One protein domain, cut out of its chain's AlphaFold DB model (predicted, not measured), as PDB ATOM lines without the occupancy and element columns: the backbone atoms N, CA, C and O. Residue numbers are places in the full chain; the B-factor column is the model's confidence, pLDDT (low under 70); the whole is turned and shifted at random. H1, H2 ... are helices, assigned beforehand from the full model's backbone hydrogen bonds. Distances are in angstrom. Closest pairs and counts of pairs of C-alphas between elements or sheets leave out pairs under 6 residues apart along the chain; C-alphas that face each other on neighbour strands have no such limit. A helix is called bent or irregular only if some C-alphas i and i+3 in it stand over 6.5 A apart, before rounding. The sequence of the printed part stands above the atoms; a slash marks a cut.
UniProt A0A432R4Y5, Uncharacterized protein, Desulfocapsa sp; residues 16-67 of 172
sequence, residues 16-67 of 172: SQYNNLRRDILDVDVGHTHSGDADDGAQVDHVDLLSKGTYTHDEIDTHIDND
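What this domain is: This is residues 16 to 67 of the 172 residues of an uncharacterized protein of Desulfocapsa sp (UniProt A0A432R4Y5). Two short helices, H1 and H2, sit at opposite ends of a long, winding link, like two knobs on a drawn-out thread, with no shared core between them. The link, residues 27 to 56, makes much of the length, and residues 35 to 40 and 50 to 55 in it stand free. The printed part has 52 residues with two named helices, H1 then H2, and no named strand; the class is all helix, though the helices hold 21 of the 52 residues, under half. The whole is extended, with a radius of gyration of the C-alphas of 19.0 A and spans of 58 by 20 by 10 A.

Where its parts are: H1 is residues 16 to 26, 15.0 A from first to last C-alpha, and begins at C-alpha 16 at (171.450, 247.854, 237.902). Residues 27 to 56 follow with no named element; C-alpha 38 is at (145.300, 233.864, 237.724). H2 is residues 57 to 66, 13.8 A from first to last C-alpha, and its C-alpha 66 is at (121.776, 218.670, 223.205).

How they stand to each other: H1 and H2 are apart, with no C-alpha of the one within 8 A of the other. Residues 62 to 67, of which 62 to 66 belong to H2, stand free. In H1 and H2 every O i to N i+4 pair is within hydrogen-bond range. Neither helix is bent.

The domain as a whole: The two C-alphas farthest apart are those of Ser 16 and Asp 67, the first and last printed residues, at 59.6 A. The printed part has no cut. The link from H1 to H2, 30 residues, is long. The mean pLDDT of the printed part is 74.7; residues 28 to 43 and 66 to 67 are under 70.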
ATOM      1  N   SER A  16     172.835 247.438 237.656       79.12
ATOM      2  CA  SER A  16     171.450 247.854 237.902       79.12
ATOM      3  C   SER A  16     170.452 247.194 236.946       79.12
ATOM      4  O   SER A  16     169.351 246.857 237.371       79.12
ATOM      5  N   GLN A  17     170.813 246.994 235.677       79.31
ATOM      6  CA  GLN A  17     169.952 246.323 234.696       79.31
ATOM      7  C   GLN A  17     169.804 244.832 235.021       79.31
ATOM      8  O   GLN A  17     168.691 244.313 234.983       79.31
ATOM      9  N   TYR A  18     170.885 244.175 235.452       81.50
ATOM     10  CA  TYR A  18     170.821 242.801 235.958       81.50
ATOM     11  C   TYR A  18     169.956 242.670 237.213       81.50
ATOM     12  O   TYR A  18     169.168 241.737 237.307       81.50
ATOM     13  N   ASN A  19     170.056 243.605 238.161       79.75
ATOM     14  CA  ASN A  19     169.228 243.579 239.369       79.75
ATOM     15  C   ASN A  19     167.738 243.785 239.060       79.75
ATOM     16  O   ASN A  19     166.898 243.147 239.688       79.75
ATOM     17  N   ASN A  20     167.411 244.621 238.069       76.69
ATOM     18  CA  ASN A  20     166.033 244.812 237.620       76.69
ATOM     19  C   ASN A  20     165.466 243.547 236.966       76.69
ATOM     20  O   ASN A  20     164.367 243.140 237.326       76.69
ATOM     21  N   LEU A  21     166.223 242.905 236.070       78.38
ATOM     22  CA  LEU A  21     165.812 241.650 235.430       78.38
ATOM     23  C   LEU A  21     165.706 240.506 236.447       78.38
ATOM     24  O   LEU A  21     164.762 239.730 236.432       78.38
ATOM     25  N   ARG A  22     166.659 240.424 237.380       80.06
ATOM     26  CA  ARG A  22     166.627 239.439 238.462       80.06
ATOM     27  C   ARG A  22     165.379 239.602 239.326       80.06
ATOM     28  O   ARG A  22     164.807 238.600 239.727       80.06
ATOM     29  N   ARG A  23     164.970 240.840 239.609       74.00
ATOM     30  CA  ARG A  23     163.723 241.124 240.324       74.00
ATOM     31  C   ARG A  23     162.506 240.719 239.487       74.00
ATOM     32  O   ARG A  23     161.652 240.025 239.991       74.00
ATOM     33  N   ASP A  24     162.474 241.053 238.203       75.50
ATOM     34  CA  ASP A  24     161.379 240.680 237.287       75.50
ATOM     35  C   ASP A  24     161.180 239.157 237.117       75.50
ATOM     36  O   ASP A  24     160.083 238.683 236.833       75.50
ATOM     37  N   ILE A  25     162.248 238.373 237.299       74.81
ATOM     38  CA  ILE A  25     162.220 236.909 237.164       74.81
ATOM     39  C   ILE A  25     162.051 236.194 238.516       74.81
ATOM     40  O   ILE A  25     161.461 235.120 238.563       74.81
ATOM     41  N   LEU A  26     162.615 236.724 239.608       71.44
ATOM     42  CA  LEU A  26     162.737 236.005 240.890       71.44
ATOM     43  C   LEU A  26     161.958 236.632 242.049       71.44
ATOM     44  O   LEU A  26     161.945 236.057 243.137       71.44
ATOM     45  N   ASP A  27     161.379 237.816 241.869       73.56
ATOM     46  CA  ASP A  27     160.471 238.396 242.853       73.56
ATOM     47  C   ASP A  27     159.139 237.646 242.749       73.56
ATOM     48  O   ASP A  27     158.438 237.762 241.759       73.56
ATOM     49  N   VAL A  28     158.801 236.811 243.724       62.50
ATOM     50  CA  VAL A  28     157.540 236.047 243.696       62.50
ATOM     51  C   VAL A  28     156.313 236.919 243.992       62.50
ATOM     52  O   VAL A  28     155.196 236.465 243.775       62.50
ATOM     53  N   ASP A  29     156.522 238.164 244.444       65.06
ATOM     54  CA  ASP A  29     155.464 239.142 244.722       65.06
ATOM     55  C   ASP A  29     155.285 240.164 243.571       65.06
ATOM     56  O   ASP A  29     154.262 240.847 243.508       65.06
ATOM     57  N   VAL A  30     156.283 240.321 242.681       63.94
ATOM     58  CA  VAL A  30     156.317 241.356 241.610       63.94
ATOM     59  C   VAL A  30     156.870 240.849 240.264       63.94
ATOM     60  O   VAL A  30     156.883 241.586 239.277       63.94
ATOM     61  N   GLY A  31     157.382 239.628 240.206       60.28
ATOM     62  CA  GLY A  31     157.898 238.999 238.994       60.28
ATOM     63  C   GLY A  31     156.774 238.465 238.114       60.28
ATOM     64  O   GLY A  31     155.633 238.352 238.553       60.28
ATOM     65  N   HIS A  32     157.082 238.153 236.855       62.59
ATOM     66  CA  HIS A  32     156.084 237.598 235.939       62.59
ATOM     67  C   HIS A  32     155.744 236.157 236.351       62.59
ATOM     68  O   HIS A  32     156.466 235.202 236.062       62.59
ATOM     69  N   THR A  33     154.661 236.001 237.101       58.56
ATOM     70  CA  THR A  33     154.165 234.700 237.523       58.56
ATOM     71  C   THR A  33     153.283 234.087 236.436       58.56
ATOM     72  O   THR A  33     152.605 234.756 235.663       58.56
ATOM     73  N   HIS A  34     153.374 232.764 236.349       63.00
ATOM     74  CA  HIS A  34     152.486 231.880 235.602       63.00
ATOM     75  C   HIS A  34     152.116 230.703 236.532       63.00
ATOM     76  O   HIS A  34     152.056 229.573 236.054       63.00
ATOM     77  N   SER A  35     151.907 230.951 237.847       53.47
ATOM     78  CA  SER A  35     151.295 230.009 238.822       53.47
ATOM     79  C   SER A  35     150.043 230.515 239.628       53.47
ATOM     80  O   SER A  35     150.209 231.263 240.592       53.47
ATOM     81  N   GLY A  36     148.815 230.078 239.279       54.16
ATOM     82  CA  GLY A  36     147.476 230.384 239.841       54.16
ATOM     83  C   GLY A  36     146.352 230.137 238.802       54.16
ATOM     84  O   GLY A  36     146.652 230.113 237.623       54.16
ATOM     85  N   ASP A  37     145.052 230.057 239.135       54.50
ATOM     86  CA  ASP A  37     144.011 230.271 238.082       54.50
ATOM     87  C   ASP A  37     144.237 231.638 237.394       54.50
ATOM     88  O   ASP A  37     143.969 231.845 236.216       54.50
ATOM     89  N   ALA A  38     144.807 232.570 238.164       53.38
ATOM     90  CA  ALA A  38     145.300 233.864 237.724       53.38
ATOM     91  C   ALA A  38     146.636 233.808 236.964       53.38
ATOM     92  O   ALA A  38     147.027 234.801 236.372       53.38
ATOM     93  N   ASP A  39     147.327 232.678 236.972       60.69
ATOM     94  CA  ASP A  39     148.660 232.523 236.434       60.69
ATOM     95  C   ASP A  39     148.874 231.029 236.069       60.69
ATOM     96  O   ASP A  39     149.553 230.335 236.765       60.69
ATOM     97  N   ASP A  40     148.300 230.406 235.049       49.50
ATOM     98  CA  ASP A  40     148.653 228.998 234.711       49.50
ATOM     99  C   ASP A  40     149.086 228.986 233.261       49.50
ATOM    100  O   ASP A  40     148.361 228.528 232.390       49.50
ATOM    101  N   GLY A  41     150.169 229.712 232.960       57.97
ATOM    102  CA  GLY A  41     150.470 230.106 231.581       57.97
ATOM    103  C   GLY A  41     149.211 230.598 230.851       57.97
ATOM    104  O   GLY A  41     148.955 230.143 229.747       57.97
ATOM    105  N   ALA A  42     148.395 231.424 231.521       59.59
ATOM    106  CA  ALA A  42     147.061 231.856 231.099       59.59
ATOM    107  C   ALA A  42     146.244 230.748 230.404       59.59
ATOM    108  O   ALA A  42     146.096 230.744 229.180       59.59
ATOM    109  N   GLN A  43     145.671 229.825 231.180       66.56
ATOM    110  CA  GLN A  43     144.516 229.082 230.687       66.56
ATOM    111  C   GLN A  43     143.446 230.106 230.295       66.56
ATOM    112  O   GLN A  43     143.007 230.911 231.112       66.56
ATOM    113  N   VAL A  44     143.103 230.135 229.010       74.31
ATOM    114  CA  VAL A  44     142.049 231.002 228.492       74.31
ATOM    115  C   VAL A  44     140.759 230.209 228.584       74.31
ATOM    116  O   VAL A  44     140.677 229.128 227.995       74.31
ATOM    117  N   ASP A  45     139.781 230.729 229.325       78.38
ATOM    118  CA  ASP A  45     138.429 230.178 229.301       78.38
ATOM    119  C   ASP A  45     137.948 230.168 227.842       78.38
ATOM    120  O   ASP A  45     138.131 231.145 227.108       78.38
ATOM    121  N   HIS A  46     137.381 229.057 227.365       81.12
ATOM    122  CA  HIS A  46     136.978 228.975 225.962       81.12
ATOM    123  C   HIS A  46     135.876 229.991 225.640       81.12
ATOM    124  O   HIS A  46     135.789 230.436 224.495       81.12
ATOM    125  N   VAL A  47     135.096 230.419 226.641       82.81
ATOM    126  CA  VAL A  47     134.101 231.494 226.488       82.81
ATOM    127  C   VAL A  47     134.750 232.847 226.179       82.81
ATOM    128  O   VAL A  47     134.153 233.661 225.476       82.81
ATOM    129  N   ASP A  48     135.991 233.063 226.630       84.19
ATOM    130  CA  ASP A  48     136.759 234.293 226.406       84.19
ATOM    131  C   ASP A  48     137.443 234.317 225.029       84.19
ATOM    132  O   ASP A  48     137.963 235.350 224.587       84.19
ATOM    133  N   LEU A  49     137.442 233.192 224.306       87.56
ATOM    134  CA  LEU A  49     137.903 233.154 222.925       87.56
ATOM    135  C   LEU A  49     136.886 233.863 222.014       87.56
ATOM    136  O   LEU A  49     135.671 233.773 222.175       87.56
ATOM    137  N   LEU A  50     137.373 234.565 220.990       88.75
ATOM    138  CA  LEU A  50     136.484 235.144 219.982       88.75
ATOM    139  C   LEU A  50     135.896 234.034 219.114       88.75
ATOM    140  O   LEU A  50     136.651 233.325 218.446       88.75
ATOM    141  N   SER A  51     134.569 233.968 219.014       88.81
ATOM    142  CA  SER A  51     133.923 233.088 218.041       88.81
ATOM    143  C   SER A  51     134.388 233.433 216.623       88.81
ATOM    144  O   SER A  51     134.380 234.594 216.190       88.81
ATOM    145  N   LYS A  52     134.834 232.414 215.887       89.25
ATOM    146  CA  LYS A  52     135.250 232.521 214.486       89.25
ATOM    147  C   LYS A  52     134.475 231.524 213.642       89.25
ATOM    148  O   LYS A  52     134.398 230.349 213.977       89.25
ATOM    149  N   GLY A  53     133.977 231.997 212.502       87.12
ATOM    150  CA  GLY A  53     133.148 231.206 211.598       87.12
ATOM    151  C   GLY A  53     131.666 231.525 211.761       87.12
ATOM    152  O   GLY A  53     131.310 232.644 212.123       87.12
ATOM    153  N   THR A  54     130.823 230.551 211.421       94.25
ATOM    154  CA  THR A  54     129.362 230.712 211.363       94.25
ATOM    155  C   THR A  54     128.682 230.505 212.714       94.25
ATOM    156  O   THR A  54     127.663 231.140 212.954       94.25
ATOM    157  N   TYR A  55     129.233 229.643 213.574       88.38
ATOM    158  CA  TYR A  55     128.635 229.268 214.856       88.38
ATOM    159  C   TYR A  55     129.354 229.944 216.027       88.38
ATOM    160  O   TYR A  55     130.584 230.045 216.044       88.38
ATOM    161  N   THR A  56     128.573 230.416 216.989       92.12
ATOM    162  CA  THR A  56     129.021 230.994 218.262       92.12
ATOM    163  C   THR A  56     129.396 229.905 219.270       92.12
ATOM    164  O   THR A  56     129.031 228.743 219.096       92.12
ATOM    165  N   HIS A  57     130.123 230.265 220.334       90.06
ATOM    166  CA  HIS A  57     130.446 229.306 221.402       90.06
ATOM    167  C   HIS A  57     129.185 228.788 222.091       90.06
ATOM    168  O   HIS A  57     129.045 227.580 222.225       90.06
ATOM    169  N   ASP A  58     128.213 229.660 222.361       89.69
ATOM    170  CA  ASP A  58     126.924 229.259 222.930       89.69
ATOM    171  C   ASP A  58     126.185 228.244 222.046       89.69
ATOM    172  O   ASP A  58     125.614 227.284 222.556       89.69
ATOM    173  N   GLU A  59     126.189 228.419 220.718       88.62
ATOM    174  CA  GLU A  59     125.563 227.466 219.789       88.62
ATOM    175  C   GLU A  59     126.284 226.115 219.768       88.62
ATOM    176  O   GLU A  59     125.631 225.082 219.636       88.62
ATOM    177  N   ILE A  60     127.612 226.113 219.909       86.88
ATOM    178  CA  ILE A  60     128.422 224.891 219.974       86.88
ATOM    179  C   ILE A  60     128.205 224.177 221.309       86.88
ATOM    180  O   ILE A  60     127.945 222.978 221.306       86.88
ATOM    181  N   ASP A  61     128.248 224.897 222.428       87.38
ATOM    182  CA  ASP A  61     128.009 224.340 223.760       87.38
ATOM    183  C   ASP A  61     126.583 223.790 223.850       87.38
ATOM    184  O   ASP A  61     126.371 222.647 224.245       87.38
ATOM    185  N   THR A  62     125.606 224.542 223.335       83.00
ATOM    186  CA  THR A  62     124.218 224.087 223.198       83.00
ATOM    187  C   THR A  62     124.115 222.858 222.300       83.00
ATOM    188  O   THR A  62     123.330 221.955 222.585       83.00
ATOM    189  N   HIS A  63     124.866 222.802 221.198       81.69
ATOM    190  CA  HIS A  63     124.895 221.623 220.341       81.69
ATOM    191  C   HIS A  63     125.439 220.418 221.105       81.69
ATOM    192  O   HIS A  63     124.768 219.399 221.105       81.69
ATOM    193  N   ILE A  64     126.563 220.542 221.808       79.94
ATOM    194  CA  ILE A  64     127.175 219.459 222.593       79.94
ATOM    195  C   ILE A  64     126.247 218.997 223.726       79.94
ATOM    196  O   ILE A  64     126.060 217.796 223.919       79.94
ATOM    197  N   ASP A  65     125.612 219.925 224.442       77.19
ATOM    198  CA  ASP A  65     124.682 219.608 225.531       77.19
ATOM    199  C   ASP A  65     123.419 218.889 225.034       77.19
ATOM    200  O   ASP A  65     122.887 217.992 225.706       77.19
ATOM    201  N   ASN A  66     122.939 219.275 223.848       67.56
ATOM    202  CA  ASN A  66     121.776 218.670 223.205       67.56
ATOM    203  C   ASN A  66     122.116 217.388 222.446       67.56
ATOM    204  O   ASN A  66     121.244 216.528 222.289       67.56
ATOM    205  N   ASP A  67     123.356 217.231 221.994       66.75
ATOM    206  CA  ASP A  67     123.828 216.062 221.269       66.75
ATOM    207  C   ASP A  67     124.159 214.937 222.247       66.75
ATOM    208  O   ASP A  67     125.247 214.384 222.278       66.75
TER     209      ASP A  67